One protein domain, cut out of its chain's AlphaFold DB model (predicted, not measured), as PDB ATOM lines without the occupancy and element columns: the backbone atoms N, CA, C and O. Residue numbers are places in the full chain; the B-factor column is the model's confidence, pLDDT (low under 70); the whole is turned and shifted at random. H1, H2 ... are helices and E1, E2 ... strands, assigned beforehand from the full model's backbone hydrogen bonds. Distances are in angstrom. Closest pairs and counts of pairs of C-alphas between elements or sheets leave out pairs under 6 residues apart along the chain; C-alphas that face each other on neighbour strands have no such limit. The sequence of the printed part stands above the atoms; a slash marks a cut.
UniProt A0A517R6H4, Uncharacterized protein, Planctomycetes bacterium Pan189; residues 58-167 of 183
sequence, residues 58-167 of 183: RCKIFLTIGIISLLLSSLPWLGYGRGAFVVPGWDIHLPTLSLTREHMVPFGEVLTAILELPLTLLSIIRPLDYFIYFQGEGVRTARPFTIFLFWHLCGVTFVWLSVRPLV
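This is residues 58 to 167 of the 183 residues of an uncharacterized protein of Planctomycetes bacterium Pan189 (UniProt A0A517R6H4). Two long helices, H1 and H4, run side by side in opposite ways as a long arm, and at the end where H1 finishes and H4 starts sits a loosely joined head. In the head, H2 crosses the pair about perpendicularly, the small hairpin of E1 and E2 sits by the start of H4, and short H3 with the hairpin of E3 and E4 lies by H2; residues 102 to 107 stick out. The printed part has 110 residues, with four named helices and four named strands in the order H1, E1, E2, H2, H3, E3, E4, H4, and is mostly helix; both two-stranded sheets, E1 - E2 and E3 - E4, are antiparallel. It is only just compact, close to loose, with a radius of gyration of the C-alphas of 15.3 A and spans of 49 by 36 by 25 A.

H1, residues 58 to 78, begins with C-alpha 58 at (180.430, 150.495, 112.573) and is 30.6 A long. E1 is residues 85 to 87 and E2 residues 90 to 92. H2, residues 107 to 123, begins with C-alpha 107 at (158.153, 167.402, 104.440), is 24.3 A long and has a kink of 33 degrees near residue 116. H3 is residues 129 to 132, E3 residues 133 to 136 and E4 residues 139 to 142. H4, residues 144 to 167, is 33.2 A long, has a kink of 28 degrees near residue 161 and ends with C-alpha 167 at (177.075, 141.021, 125.114).

H1 and H4 touch at a shallow tilt of 26 degrees, opposite ways; their closest C-alphas, of Gly 66 and Gly 155, are 4.0 A apart. H2, with residues 115 to 119 alone, only just touches H4, with 3 pairs of C-alphas within 8 A, the closest Leu 115 and Ile 147 at 7.0 A; their lines are about perpendicular, at 83 degrees. H1 and H2 are close but not clearly touching, the C-alphas of Leu 72 and Leu 115 being closest at 7.5 A. H2 touches H3 with residues 119 to 123 alone; the closest C-alphas, of Ser 123 and Asp 129, are 4.4 A apart. The closest C-alphas of E1 and H4, of Phe 85 and Pro 144, are 5.6 A apart. In the hairpin of E1 and E2, N 90 and O 87 are within hydrogen-bond range at 2.9 A; in that of E3 and E4, N 139 and O 136 are, at 2.9 A. The two hairpins are apart. O i to N i+4 pairs are within range in 14 of 17 cases in H1, 11 of 13 in H2 and 18 of 20 in H4; H3 is too short for such a pair.

The two C-alphas farthest apart, of Glu 137 and Leu 166, are 50.1 A apart. The printed part has no cut. The link from E2 to H2, residues 93 to 106, is long. The mean pLDDT of the printed part is 71.7; 45 residues are under 70, namely residues 79 to 106, 108, 126 and 128 to 142.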
ATOM      1  N   ARG A  58     181.496 151.325 113.156       73.38
ATOM      2  CA  ARG A  58     180.430 150.495 112.573       73.38
ATOM      3  C   ARG A  58     179.282 150.192 113.545       73.38
ATOM      4  O   ARG A  58     178.129 150.275 113.147       73.38
ATOM      5  N   CYS A  59     179.575 149.899 114.813       76.00
ATOM      6  CA  CYS A  59     178.550 149.673 115.839       76.00
ATOM      7  C   CYS A  59     177.769 150.960 116.131       76.00
ATOM      8  O   CYS A  59     176.559 150.905 116.311       76.00
ATOM      9  N   LYS A  60     178.434 152.128 116.111       79.81
ATOM     10  CA  LYS A  60     177.745 153.425 116.238       79.81
ATOM     11  C   LYS A  60     176.788 153.658 115.071       79.81
ATOM     12  O   LYS A  60     175.654 154.052 115.296       79.81
ATOM     13  N   ILE A  61     177.224 153.369 113.843       85.06
ATOM     14  CA  ILE A  61     176.395 153.520 112.639       85.06
ATOM     15  C   ILE A  61     175.150 152.628 112.716       85.06
ATOM     16  O   ILE A  61     174.042 153.120 112.518       85.06
ATOM     17  N   PHE A  62     175.306 151.344 113.053       86.00
ATOM     18  CA  PHE A  62     174.163 150.436 113.202       86.00
ATOM     19  C   PHE A  62     173.215 150.873 114.321       86.00
ATOM     20  O   PHE A  62     172.000 150.796 114.145       86.00
ATOM     21  N   LEU A  63     173.742 151.402 115.429       86.75
ATOM     22  CA  LEU A  63     172.921 151.895 116.530       86.75
ATOM     23  C   LEU A  63     172.099 153.108 116.091       86.75
ATOM     24  O   LEU A  63     170.895 153.146 116.324       86.75
ATOM     25  N   THR A  64     172.727 154.066 115.404       87.44
ATOM     26  CA  THR A  64     172.050 155.254 114.874       87.44
ATOM     27  C   THR A  64     170.952 154.871 113.884       87.44
ATOM     28  O   THR A  64     169.831 155.351 114.009       87.44
ATOM     29  N   ILE A  65     171.234 153.962 112.943       88.44
ATOM     30  CA  ILE A  65     170.232 153.459 111.988       88.44
ATOM     31  C   ILE A  65     169.086 152.755 112.725       88.44
ATOM     32  O   ILE A  65     167.919 152.958 112.389       88.44
ATOM     33  N   GLY A  66     169.406 151.959 113.747       88.38
ATOM     34  CA  GLY A  66     168.418 151.284 114.579       88.38
ATOM     35  C   GLY A  66     167.497 152.264 115.304       88.38
ATOM     36  O   GLY A  66     166.280 152.131 115.220       88.38
ATOM     37  N   ILE A  67     168.060 153.296 115.938       90.25
ATOM     38  CA  ILE A  67     167.295 154.350 116.621       90.25
ATOM     39  C   ILE A  67     166.419 155.117 115.630       90.25
ATOM     40  O   ILE A  67     165.232 155.296 115.888       90.25
ATOM     41  N   ILE A  68     166.965 155.529 114.481       89.75
ATOM     42  CA  ILE A  68     166.190 156.220 113.438       89.75
ATOM     43  C   ILE A  68     165.031 155.338 112.962       89.75
ATOM     44  O   ILE A  68     163.911 155.819 112.832       89.75
ATOM     45  N   SER A  69     165.263 154.041 112.765       87.81
ATOM     46  CA  SER A  69     164.213 153.099 112.360       87.81
ATOM     47  C   SER A  69     163.127 152.948 113.433       87.81
ATOM     48  O   SER A  69     161.944 152.899 113.108       87.81
ATOM     49  N   LEU A  70     163.496 152.936 114.718       88.69
ATOM     50  CA  LEU A  70     162.530 152.918 115.824       88.69
ATOM     51  C   LEU A  70     161.723 154.218 115.907       88.69
ATOM     52  O   LEU A  70     160.518 154.174 116.147       88.69
ATOM     53  N   LEU A  71     162.360 155.364 115.655       87.56
ATOM     54  CA  LEU A  71     161.659 156.641 115.547       87.56
ATOM     55  C   LEU A  71     160.652 156.592 114.395       87.56
ATOM     56  O   LEU A  71     159.475 156.851 114.625       87.56
ATOM     57  N   LEU A  72     161.066 156.160 113.201       85.06
ATOM     58  CA  LEU A  72     160.181 155.977 112.041       85.06
ATOM     59  C   LEU A  72     159.020 155.013 112.325       85.06
ATOM     60  O   LEU A  72     157.901 155.252 111.882       85.06
ATOM     61  N   SER A  73     159.249 153.968 113.119       86.25
ATOM     62  CA  SER A  73     158.200 153.046 113.564       86.25
ATOM     63  C   SER A  73     157.150 153.723 114.457       86.25
ATOM     64  O   SER A  73     155.976 153.366 114.407       86.25
ATOM     65  N   SER A  74     157.523 154.741 115.238       83.19
ATOM     66  CA  SER A  74     156.576 155.471 116.096       83.19
ATOM     67  C   SER A  74     155.672 156.464 115.345       83.19
ATOM     68  O   SER A  74     154.632 156.858 115.867       83.19
ATOM     69  N   LEU A  75     156.008 156.847 114.107       80.12
ATOM     70  CA  LEU A  75     155.243 157.832 113.327       80.12
ATOM     71  C   LEU A  75     153.794 157.410 113.021       80.12
ATOM     72  O   LEU A  75     152.896 158.228 113.225       80.12
ATOM     73  N   PRO A  76     153.520 156.158 112.604       74.25
ATOM     74  CA  PRO A  76     152.158 155.641 112.485       74.25
ATOM     75  C   PRO A  76     151.290 155.850 113.737       74.25
ATOM     76  O   PRO A  76     150.102 156.134 113.617       74.25
ATOM     77  N   TRP A  77     151.879 155.762 114.937       70.38
ATOM     78  CA  TRP A  77     151.179 155.989 116.210       70.38
ATOM     79  C   TRP A  77     150.886 157.462 116.483       70.38
ATOM     80  O   TRP A  77     149.913 157.786 117.157       70.38
ATOM     81  N   LEU A  78     151.702 158.356 115.930       72.38
ATOM     82  CA  LEU A  78     151.462 159.796 115.954       72.38
ATOM     83  C   LEU A  78     150.394 160.235 114.939       72.38
ATOM     84  O   LEU A  78     150.120 161.423 114.838       72.38
ATOM     85  N   GLY A  79     149.797 159.318 114.171       66.12
ATOM     86  CA  GLY A  79     148.821 159.669 113.137       66.12
ATOM     87  C   GLY A  79     149.460 160.269 111.880       66.12
ATOM     88  O   GLY A  79     148.783 160.979 111.136       66.12
ATOM     89  N   TYR A  80     150.751 160.000 111.642       65.12
ATOM     90  CA  TYR A  80     151.427 160.314 110.381       65.12
ATOM     91  C   TYR A  80     151.082 159.250 109.327       65.12
ATOM     92  O   TYR A  80     151.525 158.105 109.426       65.12
ATOM     93  N   GLY A  81     150.292 159.627 108.317       62.41
ATOM     94  CA  GLY A  81     149.926 158.769 107.185       62.41
ATOM     95  C   GLY A  81     148.520 159.048 106.647       62.41
ATOM     96  O   GLY A  81     147.691 159.665 107.310       62.41
ATOM     97  N   ARG A  82     148.234 158.578 105.427       56.41
ATOM     98  CA  ARG A  82     146.944 158.778 104.731       56.41
ATOM     99  C   ARG A  82     145.829 157.796 105.141       56.41
ATOM    100  O   ARG A  82     144.811 157.730 104.459       56.41
ATOM    101  N   GLY A  83     145.992 157.023 106.216       55.72
ATOM    102  CA  GLY A  83     145.069 155.937 106.565       55.72
ATOM    103  C   GLY A  83     144.811 155.788 108.061       55.72
ATOM    104  O   GLY A  83     145.660 156.110 108.887       55.72
ATOM    105  N   ALA A  84     143.629 155.266 108.398       54.31
ATOM    106  CA  ALA A  84     143.300 154.844 109.755       54.31
ATOM    107  C   ALA A  84     144.170 153.643 110.168       54.31
ATOM    108  O   ALA A  84     144.537 152.802 109.339       54.31
ATOM    109  N   PHE A  85     144.506 153.555 111.453       54.25
ATOM    110  CA  PHE A  85     145.252 152.431 112.010       54.25
ATOM    111  C   PHE A  85     144.335 151.207 112.105       54.25
ATOM    112  O   PHE A  85     143.708 150.942 113.125       54.25
ATOM    113  N   VAL A  86     144.228 150.470 111.005       53.28
ATOM    114  CA  VAL A  86     143.438 149.241 110.969       53.28
ATOM    115  C   VAL A  86     144.335 148.083 111.392       53.28
ATOM    116  O   VAL A  86     145.144 147.580 110.605       53.28
ATOM    117  N   VAL A  87     144.203 147.668 112.651       55.66
ATOM    118  CA  VAL A  87     144.703 146.365 113.094       55.66
ATOM    119  C   VAL A  87     143.720 145.320 112.571       55.66
ATOM    120  O   VAL A  87     142.513 145.507 112.720       55.66
ATOM    121  N   PRO A  88     144.175 144.217 111.956       50.91
ATOM    122  CA  PRO A  88     143.271 143.153 111.532       50.91
ATOM    123  C   PRO A  88     142.394 142.685 112.708       50.91
ATOM    124  O   PRO A  88     142.897 142.097 113.662       50.91
ATOM    125  N   GLY A  89     141.091 142.974 112.643       57.22
ATOM    126  CA  GLY A  89     140.097 142.615 113.660       57.22
ATOM    127  C   GLY A  89     139.758 143.699 114.692       57.22
ATOM    128  O   GLY A  89     138.806 143.497 115.440       57.22
ATOM    129  N   TRP A  90     140.495 144.813 114.756       57.53
ATOM    130  CA  TRP A  90     140.248 145.926 115.685       57.53
ATOM    131  C   TRP A  90     140.378 147.260 114.931       57.53
ATOM    132  O   TRP A  90     141.486 147.713 114.634       57.53
ATOM    133  N   ASP A  91     139.244 147.899 114.643       55.62
ATOM    134  CA  ASP A  91     139.205 149.218 114.007       55.62
ATOM    135  C   ASP A  91     139.395 150.309 115.066       55.62
ATOM    136  O   ASP A  91     138.451 150.760 115.716       55.62
ATOM    137  N   ILE A  92     140.644 150.728 115.268       60.72
ATOM    138  CA  ILE A  92     140.961 151.871 116.124       60.72
ATOM    139  C   ILE A  92     141.100 153.094 115.219       60.72
ATOM    140  O   ILE A  92     142.103 153.285 114.530       60.72
ATOM    141  N   HIS A  93     140.083 153.952 115.230       55.59
ATOM    142  CA  HIS A  93     140.164 155.258 114.586       55.59
ATOM    143  C   HIS A  93     141.131 156.151 115.368       55.59
ATOM    144  O   HIS A  93     140.747 156.802 116.340       55.59
ATOM    145  N   LEU A  94     142.401 156.180 114.958       56.78
ATOM    146  CA  LEU A  94     143.327 157.190 115.456       56.78
ATOM    147  C   LEU A  94     142.962 158.560 114.864       56.78
ATOM    148  O   LEU A  94     142.641 158.641 113.673       56.78
ATOM    149  N   PRO A  95     143.037 159.642 115.659       54.75
ATOM    150  CA  PRO A  95     142.928 160.990 115.132       54.75
ATOM    151  C   PRO A  95     144.090 161.222 114.164       54.75
ATOM    152  O   PRO A  95     145.247 161.334 114.565       54.75
ATOM    153  N   THR A  96     143.792 161.257 112.867       58.00
ATOM    154  CA  THR A  96     144.767 161.633 111.842       58.00
ATOM    155  C   THR A  96     145.132 163.095 112.056       58.00
ATOM    156  O   THR A  96     144.254 163.960 111.984       58.00
ATOM    157  N   LEU A  97     146.404 163.383 112.334       54.78
ATOM    158  CA  LEU A  97     146.857 164.759 112.498       54.78
ATOM    159  C   LEU A  97     146.708 165.496 111.161       54.78
ATOM    160  O   LEU A  97     147.339 165.145 110.164       54.78
ATOM    161  N   SER A  98     145.913 166.567 111.161       49.31
ATOM    162  CA  SER A  98     145.654 167.449 110.010       49.31
ATOM    163  C   SER A  98     146.917 168.069 109.389       49.31
ATOM    164  O   SER A  98     146.848 168.619 108.294       49.31
ATOM    165  N   LEU A  99     148.078 167.926 110.041       50.19
ATOM    166  CA  LEU A  99     149.407 168.322 109.557       50.19
ATOM    167  C   LEU A  99     149.801 167.692 108.209       50.19
ATOM    168  O   LEU A  99     150.652 168.240 107.519       50.19
ATOM    169  N   THR A 100     149.199 166.564 107.818       50.97
ATOM    170  CA  THR A 100     149.382 165.961 106.479       50.97
ATOM    171  C   THR A 100     148.319 166.382 105.463       50.97
ATOM    172  O   THR A 100     148.472 166.111 104.273       50.97
ATOM    173  N   ARG A 101     147.234 167.027 105.905       48.16
ATOM    174  CA  ARG A 101     146.113 167.449 105.051       48.16
ATOM    175  C   ARG A 101     146.250 168.895 104.583       48.16
ATOM    176  O   ARG A 101     145.747 169.237 103.518       48.16
ATOM    177  N   GLU A 102     146.939 169.727 105.354       50.75
ATOM    178  CA  GLU A 102     147.228 171.105 104.974       50.75
ATOM    179  C   GLU A 102     148.539 171.159 104.181       50.75
ATOM    180  O   GLU A 102     149.611 170.851 104.693       50.75
ATOM    181  N   HIS A 103     148.438 171.566 102.913       51.06
ATOM    182  CA  HIS A 103     149.502 171.767 101.916       51.06
ATOM    183  C   HIS A 103     150.683 172.679 102.333       51.06
ATOM    184  O   HIS A 103     151.451 173.117 101.481       51.06
ATOM    185  N   MET A 104     150.854 173.006 103.613       47.94
ATOM    186  CA  MET A 104     151.831 173.991 104.066       47.94
ATOM    187  C   MET A 104     153.244 173.445 104.288       47.94
ATOM    188  O   MET A 104     154.178 174.244 104.315       47.94
ATOM    189  N   VAL A 105     153.449 172.124 104.407       57.50
ATOM    190  CA  VAL A 105     154.802 171.570 104.607       57.50
ATOM    191  C   VAL A 105     155.037 170.324 103.736       57.50
ATOM    192  O   VAL A 105     154.559 169.242 104.080       57.50
ATOM    193  N   PRO A 106     155.841 170.409 102.653       63.66
ATOM    194  CA  PRO A 106     156.118 169.270 101.762       63.66
ATOM    195  C   PRO A 106     156.861 168.122 102.466       63.66
ATOM    196  O   PRO A 106     156.905 166.997 101.975       63.66
ATOM    197  N   PHE A 107     157.431 168.387 103.646       70.44
ATOM    198  CA  PHE A 107     158.153 167.402 104.440       70.44
ATOM    199  C   PHE A 107     157.288 166.194 104.823       70.44
ATOM    200  O   PHE A 107     157.786 165.073 104.810       70.44
ATOM    201  N   GLY A 108     155.998 166.391 105.120       66.56
ATOM    202  CA  GLY A 108     155.112 165.293 105.519       66.56
ATOM    203  C   GLY A 108     154.872 164.280 104.398       66.56
ATOM    204  O   GLY A 108     154.916 163.072 104.639       66.56
ATOM    205  N   GLU A 109     154.690 164.755 103.164       71.06
ATOM    206  CA  GLU A 109     154.518 163.889 101.993       71.06
ATOM    207  C   GLU A 109     155.811 163.153 101.642       71.06
ATOM    208  O   GLU A 109     155.776 161.949 101.397       71.06
ATOM    209  N   VAL A 110     156.960 163.837 101.691       77.12
ATOM    210  CA  VAL A 110     158.271 163.216 101.442       77.12
ATOM    211  C   VAL A 110     158.573 162.138 102.481       77.12
ATOM    212  O   VAL A 110     159.002 161.042 102.129       77.12
ATOM    213  N   LEU A 111     158.313 162.416 103.759       76.75
ATOM    214  CA  LEU A 111     158.519 161.460 104.842       76.75
ATOM    215  C   LEU A 111     157.621 160.232 104.666       76.75
ATOM    216  O   LEU A 111     158.098 159.107 104.779       76.75
ATOM    217  N   THR A 112     156.348 160.449 104.322       73.56
ATOM    218  CA  THR A 112     155.390 159.370 104.043       73.56
ATOM    219  C   THR A 112     155.840 158.540 102.842       73.56
ATOM    220  O   THR A 112     155.859 157.316 102.920       73.56
ATOM    221  N   ALA A 113     156.303 159.183 101.768       76.56
ATOM    222  CA  ALA A 113     156.838 158.491 100.601       76.56
ATOM    223  C   ALA A 113     158.074 157.644 100.949       76.56
ATOM    224  O   ALA A 113     158.166 156.501 100.513       76.56
ATOM    225  N   ILE A 114     158.998 158.157 101.772       81.62
ATOM    226  CA  ILE A 114     160.174 157.406 102.249       81.62
ATOM    227  C   ILE A 114     159.753 156.216 103.121       81.62
ATOM    228  O   ILE A 114     160.311 155.127 102.983       81.62
ATOM    229  N   LEU A 115     158.772 156.414 104.006       77.44
ATOM    230  CA  LEU A 115     158.225 155.369 104.874       77.44
ATOM    231  C   LEU A 115     157.575 154.240 104.071       77.44
ATOM    232  O   LEU A 115     157.743 153.082 104.449       77.44
ATOM    233  N   GLU A 116     156.866 154.568 102.988       79.56
ATOM    234  CA  GLU A 116     156.157 153.609 102.133       79.56
ATOM    235  C   GLU A 116     157.061 152.925 101.098       79.56
ATOM    236  O   GLU A 116     156.824 151.769 100.759       79.56
ATOM    237  N   LEU A 117     158.126 153.581 100.628       82.12
ATOM    238  CA  LEU A 117     159.013 153.084  99.568       82.12
ATOM    239  C   LEU A 117     159.512 151.634  99.753       82.12
ATOM    240  O   LEU A 117     159.399 150.853  98.801       82.12
ATOM    241  N   PRO A 118     160.030 151.210 100.924       79.69
ATOM    242  CA  PRO A 118     160.462 149.824 101.105       79.69
ATOM    243  C   PRO A 118     159.294 148.828 101.079       79.69
ATOM    244  O   PRO A 118     159.464 147.695 100.629       79.69
ATOM    245  N   LEU A 119     158.099 149.241 101.506       77.69
ATOM    246  CA  LEU A 119     156.899 148.404 101.453       77.69
ATOM    247  C   LEU A 119     156.365 148.279 100.027       77.69
ATOM    248  O   LEU A 119     155.949 147.189  99.635       77.69
ATOM    249  N   THR A 120     156.467 149.344  99.231       76.56
ATOM    250  CA  THR A 120     156.185 149.303  97.792       76.56
ATOM    251  C   THR A 120     157.072 148.266  97.114       76.56
ATOM    252  O   THR A 120     156.578 147.444  96.343       76.56
ATOM    253  N   LEU A 121     158.360 148.219  97.468       80.25
ATOM    254  CA  LEU A 121     159.282 147.204  96.960       80.25
ATOM    255  C   LEU A 121     158.887 145.783  97.411       80.25
ATOM    256  O   LEU A 121     158.869 144.864  96.595       80.25
ATOM    257  N   LEU A 122     158.529 145.600  98.689       73.75
ATOM    258  CA  LEU A 122     158.090 144.303  99.222       73.75
ATOM    259  C   LEU A 122     156.787 143.805  98.578       73.75
ATOM    260  O   LEU A 122     156.608 142.600  98.409       73.75
ATOM    261  N   SER A 123     155.885 144.710  98.202       71.50
ATOM    262  CA  SER A 123     154.584 144.366  97.612       71.50
ATOM    263  C   SER A 123     154.658 143.782  96.204       71.50
ATOM    264  O   SER A 123     153.717 143.125  95.761       71.50
ATOM    265  N   ILE A 124     155.802 143.939  95.526       79.38
ATOM    266  CA  ILE A 124     156.085 143.262  94.254       79.38
ATOM    267  C   ILE A 124     156.012 141.734  94.443       79.38
ATOM    268  O   ILE A 124     155.639 140.998  93.528       79.38
ATOM    269  N   ILE A 125     156.298 141.248  95.654       78.44
ATOM    270  CA  ILE A 125     156.217 139.838  96.018       78.44
ATOM    271  C   ILE A 125     154.766 139.505  96.409       78.44
ATOM    272  O   ILE A 125     154.368 139.606  97.569       78.44
ATOM    273  N   ARG A 126     153.952 139.069  95.440       62.97
ATOM    274  CA  ARG A 126     152.635 138.452  95.701       62.97
ATOM    275  C   ARG A 126     152.870 137.150  96.477       62.97
ATOM    276  O   ARG A 126     153.437 136.227  95.900       62.97
ATOM    277  N   PRO A 127     152.525 137.068  97.771       72.25
ATOM    278  CA  PRO A 127     151.204 137.421  98.302       72.25
ATOM    279  C   PRO A 127     151.175 138.602  99.290       72.25
ATOM    280  O   PRO A 127     150.128 138.886  99.869       72.25
ATOM    281  N   LEU A 128     152.297 139.291  99.509       67.44
ATOM    282  CA  LEU A 128     152.414 140.322 100.545       67.44
ATOM    283  C   LEU A 128     151.614 141.596 100.230       67.44
ATOM    284  O   LEU A 128     151.242 142.307 101.158       67.44
ATOM    285  N   ASP A 129     151.283 141.848  98.957       67.81
ATOM    286  CA  ASP A 129     150.502 143.017  98.506       67.81
ATOM    287  C   ASP A 129     149.199 143.198  99.318       67.81
ATOM    288  O   ASP A 129     148.902 144.292  99.791       67.81
ATOM    289  N   TYR A 130     148.477 142.104  99.601       66.69
ATOM    290  CA  TYR A 130     147.206 142.145 100.344       66.69
ATOM    291  C   TYR A 130     147.365 142.492 101.837       66.69
ATOM    292  O   TYR A 130     146.479 143.090 102.454       66.69
ATOM    293  N   PHE A 131     148.502 142.122 102.431       65.25
ATOM    294  CA  PHE A 131     148.832 142.449 103.821       65.25
ATOM    295  C   PHE A 131     149.395 143.866 103.964       65.25
ATOM    296  O   PHE A 131     149.286 144.475 105.030       65.25
ATOM    297  N   ILE A 132     150.014 144.385 102.904       65.31
ATOM    298  CA  ILE A 132     150.691 145.679 102.914       65.31
ATOM    299  C   ILE A 132     149.724 146.809 102.570       65.31
ATOM    300  O   ILE A 132     149.773 147.840 103.236       65.31
ATOM    301  N   TYR A 133     148.828 146.625 101.597       67.94
ATOM    302  CA  TYR A 133     147.945 147.685 101.110       67.94
ATOM    303  C   TYR A 133     146.468 147.411 101.404       67.94
ATOM    304  O   TYR A 133     145.992 146.278 101.319       67.94
ATOM    305  N   PHE A 134     145.721 148.468 101.727       65.56
ATOM    306  CA  PHE A 134     144.276 148.483 101.514       65.56
ATOM    307  C   PHE A 134     143.982 149.008 100.107       65.56
ATOM    308  O   PHE A 134     144.611 149.957  99.639       65.56
ATOM    309  N   GLN A 135     143.010 148.387  99.441       56.31
ATOM    310  CA  GLN A 135     142.373 148.954  98.257       56.31
ATOM    311  C   GLN A 135     141.095 149.662  98.703       56.31
ATOM    312  O   GLN A 135     140.126 149.009  99.082       56.31
ATOM    313  N   GLY A 136     141.100 150.990  98.649       51.59
ATOM    314  CA  GLY A 136     139.909 151.821  98.802       51.59
ATOM    315  C   GLY A 136     139.915 152.904  97.730       51.59
ATOM    316  O   GLY A 136     140.958 153.502  97.484       51.59
ATOM    317  N   GLU A 137     138.785 153.097  97.042       44.19
ATOM    318  CA  GLU A 137     138.553 154.184  96.067       44.19
ATOM    319  C   GLU A 137     139.704 154.435  95.065       44.19
ATOM    320  O   GLU A 137     140.029 155.565  94.718       44.19
ATOM    321  N   GLY A 138     140.359 153.369  94.593       48.00
ATOM    322  CA  GLY A 138     141.432 153.473  93.597       48.00
ATOM    323  C   GLY A 138     142.799 153.927  94.127       48.00
ATOM    324  O   GLY A 138     143.737 154.016  93.336       48.00
ATOM    325  N   VAL A 139     142.964 154.142  95.438       53.38
ATOM    326  CA  VAL A 139     144.251 154.489  96.061       53.38
ATOM    327  C   VAL A 139     144.784 153.297  96.861       53.38
ATOM    328  O   VAL A 139     144.089 152.731  97.703       53.38
ATOM    329  N   ARG A 140     146.038 152.902  96.597       55.47
ATOM    330  CA  ARG A 140     146.769 151.926  97.421       55.47
ATOM    331  C   ARG A 140     147.377 152.662  98.611       55.47
ATOM    332  O   ARG A 140     148.353 153.380  98.435       55.47
ATOM    333  N   THR A 141     146.818 152.496  99.806       60.41
ATOM    334  CA  THR A 141     147.394 153.051 101.042       60.41
ATOM    335  C   THR A 141     148.046 151.946 101.859       60.41
ATOM    336  O   THR A 141     147.451 150.884 102.076       60.41
ATOM    337  N   ALA A 142     149.302 152.153 102.257       64.62
ATOM    338  CA  ALA A 142     150.012 151.187 103.082       64.62
ATOM    339  C   ALA A 142     149.370 151.143 104.473       64.62
ATOM    340  O   ALA A 142     149.053 152.180 105.062       64.62
ATOM    341  N   ARG A 143     149.171 149.941 105.019       73.75
ATOM    342  CA  ARG A 143     148.619 149.781 106.367       73.75
ATOM    343  C   ARG A 143     149.602 150.389 107.376       73.75
ATOM    344  O   ARG A 143     150.743 149.920 107.440       73.75
ATOM    345  N   PRO A 144     149.175 151.352 108.215       72.19
ATOM    346  CA  PRO A 144     150.040 151.955 109.233       72.19
ATOM    347  C   PRO A 144     150.692 150.915 110.157       72.19
ATOM    348  O   PRO A 144     151.853 151.050 110.535       72.19
ATOM    349  N   PHE A 145     149.974 149.825 110.450       75.88
ATOM    350  CA  PHE A 145     150.491 148.694 111.218       75.88
ATOM    351  C   PHE A 145     151.668 147.983 110.532       75.88
ATOM    352  O   PHE A 145     152.649 147.636 111.186       75.88
ATOM    353  N   THR A 146     151.606 147.785 109.214       78.31
ATOM    354  CA  THR A 146     152.664 147.101 108.460       78.31
ATOM    355  C   THR A 146     153.915 147.973 108.355       78.31
ATOM    356  O   THR A 146     155.025 147.464 108.499       78.31
ATOM    357  N   ILE A 147     153.738 149.292 108.200       80.94
ATOM    358  CA  ILE A 147     154.824 150.277 108.308       80.94
ATOM    359  C   ILE A 147     155.475 150.177 109.694       80.94
ATOM    360  O   ILE A 147     156.684 149.972 109.790       80.94
ATOM    361  N   PHE A 148     154.676 150.257 110.763       83.88
ATOM    362  CA  PHE A 148     155.158 150.120 112.137       83.88
ATOM    363  C   PHE A 148     155.985 148.843 112.316       83.88
ATOM    364  O   PHE A 148     157.131 148.929 112.755       83.88
ATOM    365  N   LEU A 149     155.431 147.687 111.936       85.38
ATOM    366  CA  LEU A 149     156.054 146.378 112.119       85.38
ATOM    367  C   LEU A 149     157.389 146.281 111.373       85.38
ATOM    368  O   LEU A 149     158.382 145.839 111.948       85.38
ATOM    369  N   PHE A 150     157.429 146.718 110.113       87.50
ATOM    370  CA  PHE A 150     158.636 146.683 109.292       87.50
ATOM    371  C   PHE A 150     159.766 147.499 109.928       87.50
ATOM    372  O   PHE A 150     160.843 146.968 110.213       87.50
ATOM    373  N   TRP A 151     159.501 148.772 110.224       89.62
ATOM    374  CA  TRP A 151     160.500 149.670 110.803       89.62
ATOM    375  C   TRP A 151     160.880 149.273 112.233       89.62
ATOM    376  O   TRP A 151     162.040 149.418 112.617       89.62
ATOM    377  N   HIS A 152     159.945 148.697 112.998       89.25
ATOM    378  CA  HIS A 152     160.214 148.161 114.328       89.25
ATOM    379  C   HIS A 152     161.190 146.986 114.265       89.25
ATOM    380  O   HIS A 152     162.212 146.995 114.948       89.25
ATOM    381  N   LEU A 153     160.916 145.995 113.411       91.44
ATOM    382  CA  LEU A 153     161.773 144.822 113.249       91.44
ATOM    383  C   LEU A 153     163.157 145.216 112.733       91.44
ATOM    384  O   LEU A 153     164.157 144.738 113.269       91.44
ATOM    385  N   CYS A 154     163.239 146.127 111.758       90.12
ATOM    386  CA  CYS A 154     164.513 146.691 111.317       90.12
ATOM    387  C   CYS A 154     165.253 147.365 112.478       90.12
ATOM    388  O   CYS A 154     166.412 147.038 112.735       90.12
ATOM    389  N   GLY A 155     164.581 148.251 113.218       90.06
ATOM    390  CA  GLY A 155     165.156 148.970 114.350       90.06
ATOM    391  C   GLY A 155     165.701 148.042 115.430       90.06
ATOM    392  O   GLY A 155     166.878 148.128 115.781       90.06
ATOM    393  N   VAL A 156     164.885 147.092 115.892       92.69
ATOM    394  CA  VAL A 156     165.280 146.078 116.878       92.69
ATOM    395  C   VAL A 156     166.455 145.246 116.368       92.69
ATOM    396  O   VAL A 156     167.412 145.029 117.108       92.69
ATOM    397  N   THR A 157     166.440 144.831 115.098       89.94
ATOM    398  CA  THR A 157     167.525 144.028 114.512       89.94
ATOM    399  C   THR A 157     168.840 144.804 114.474       89.94
ATOM    400  O   THR A 157     169.877 144.274 114.868       89.94
ATOM    401  N   PHE A 158     168.824 146.070 114.054       90.00
ATOM    402  CA  PHE A 158     170.030 146.901 114.001       90.00
ATOM    403  C   PHE A 158     170.565 147.258 115.390       90.00
ATOM    404  O   PHE A 158     171.778 147.200 115.612       90.00
ATOM    405  N   VAL A 159     169.685 147.553 116.350       89.25
ATOM    406  CA  VAL A 159     170.082 147.746 117.752       89.25
ATOM    407  C   VAL A 159     170.700 146.460 118.301       89.25
ATOM    408  O   VAL A 159     171.790 146.500 118.870       89.25
ATOM    409  N   TRP A 160     170.075 145.308 118.055       87.75
ATOM    410  CA  TRP A 160     170.600 144.011 118.473       87.75
ATOM    411  C   TRP A 160     171.979 143.731 117.873       87.75
ATOM    412  O   TRP A 160     172.902 143.376 118.602       87.75
ATOM    413  N   LEU A 161     172.168 143.955 116.569       86.50
ATOM    414  CA  LEU A 161     173.468 143.806 115.905       86.50
ATOM    415  C   LEU A 161     174.540 144.737 116.483       86.50
ATOM    416  O   LEU A 161     175.710 144.362 116.516       86.50
ATOM    417  N   SER A 162     174.149 145.918 116.964       84.88
ATOM    418  CA  SER A 162     175.058 146.891 117.584       84.88
ATOM    419  C   SER A 162     175.463 146.500 119.002       84.88
ATOM    420  O   SER A 162     176.592 146.753 119.413       84.88
ATOM    421  N   VAL A 163     174.546 145.883 119.751       82.62
ATOM    422  CA  VAL A 163     174.750 145.460 121.147       82.62
ATOM    423  C   VAL A 163     175.377 144.064 121.230       82.62
ATOM    424  O   VAL A 163     176.086 143.758 122.185       82.62
ATOM    425  N   ARG A 164     175.205 143.214 120.214       81.06
ATOM    426  CA  ARG A 164     175.732 141.838 120.184       81.06
ATOM    427  C   ARG A 164     177.242 141.724 120.476       81.06
ATOM    428  O   ARG A 164     177.600 140.828 121.241       81.06
ATOM    429  N   PRO A 165     178.127 142.599 119.956       72.12
ATOM    430  CA  PRO A 165     179.552 142.571 120.294       72.12
ATOM    431  C   PRO A 165     179.834 142.919 121.763       72.12
ATOM    432  O   PRO A 165     180.823 142.446 122.314       72.12
ATOM    433  N   LEU A 166     178.961 143.712 122.400       72.56
ATOM    434  CA  LEU A 166     179.054 144.077 123.817       72.56
ATOM    435  C   LEU A 166     178.634 142.915 124.730       72.56
ATOM    436  O   LEU A 166     179.233 142.715 125.780       72.56
ATOM    437  N   VAL A 167     177.616 142.146 124.326       77.81
ATOM    438  CA  VAL A 167     177.075 141.021 125.114       77.81
ATOM    439  C   VAL A 167     177.958 139.775 125.014       77.81
ATOM    440  O   VAL A 167     178.106 139.050 125.994       77.81
TER     441      VAL A 167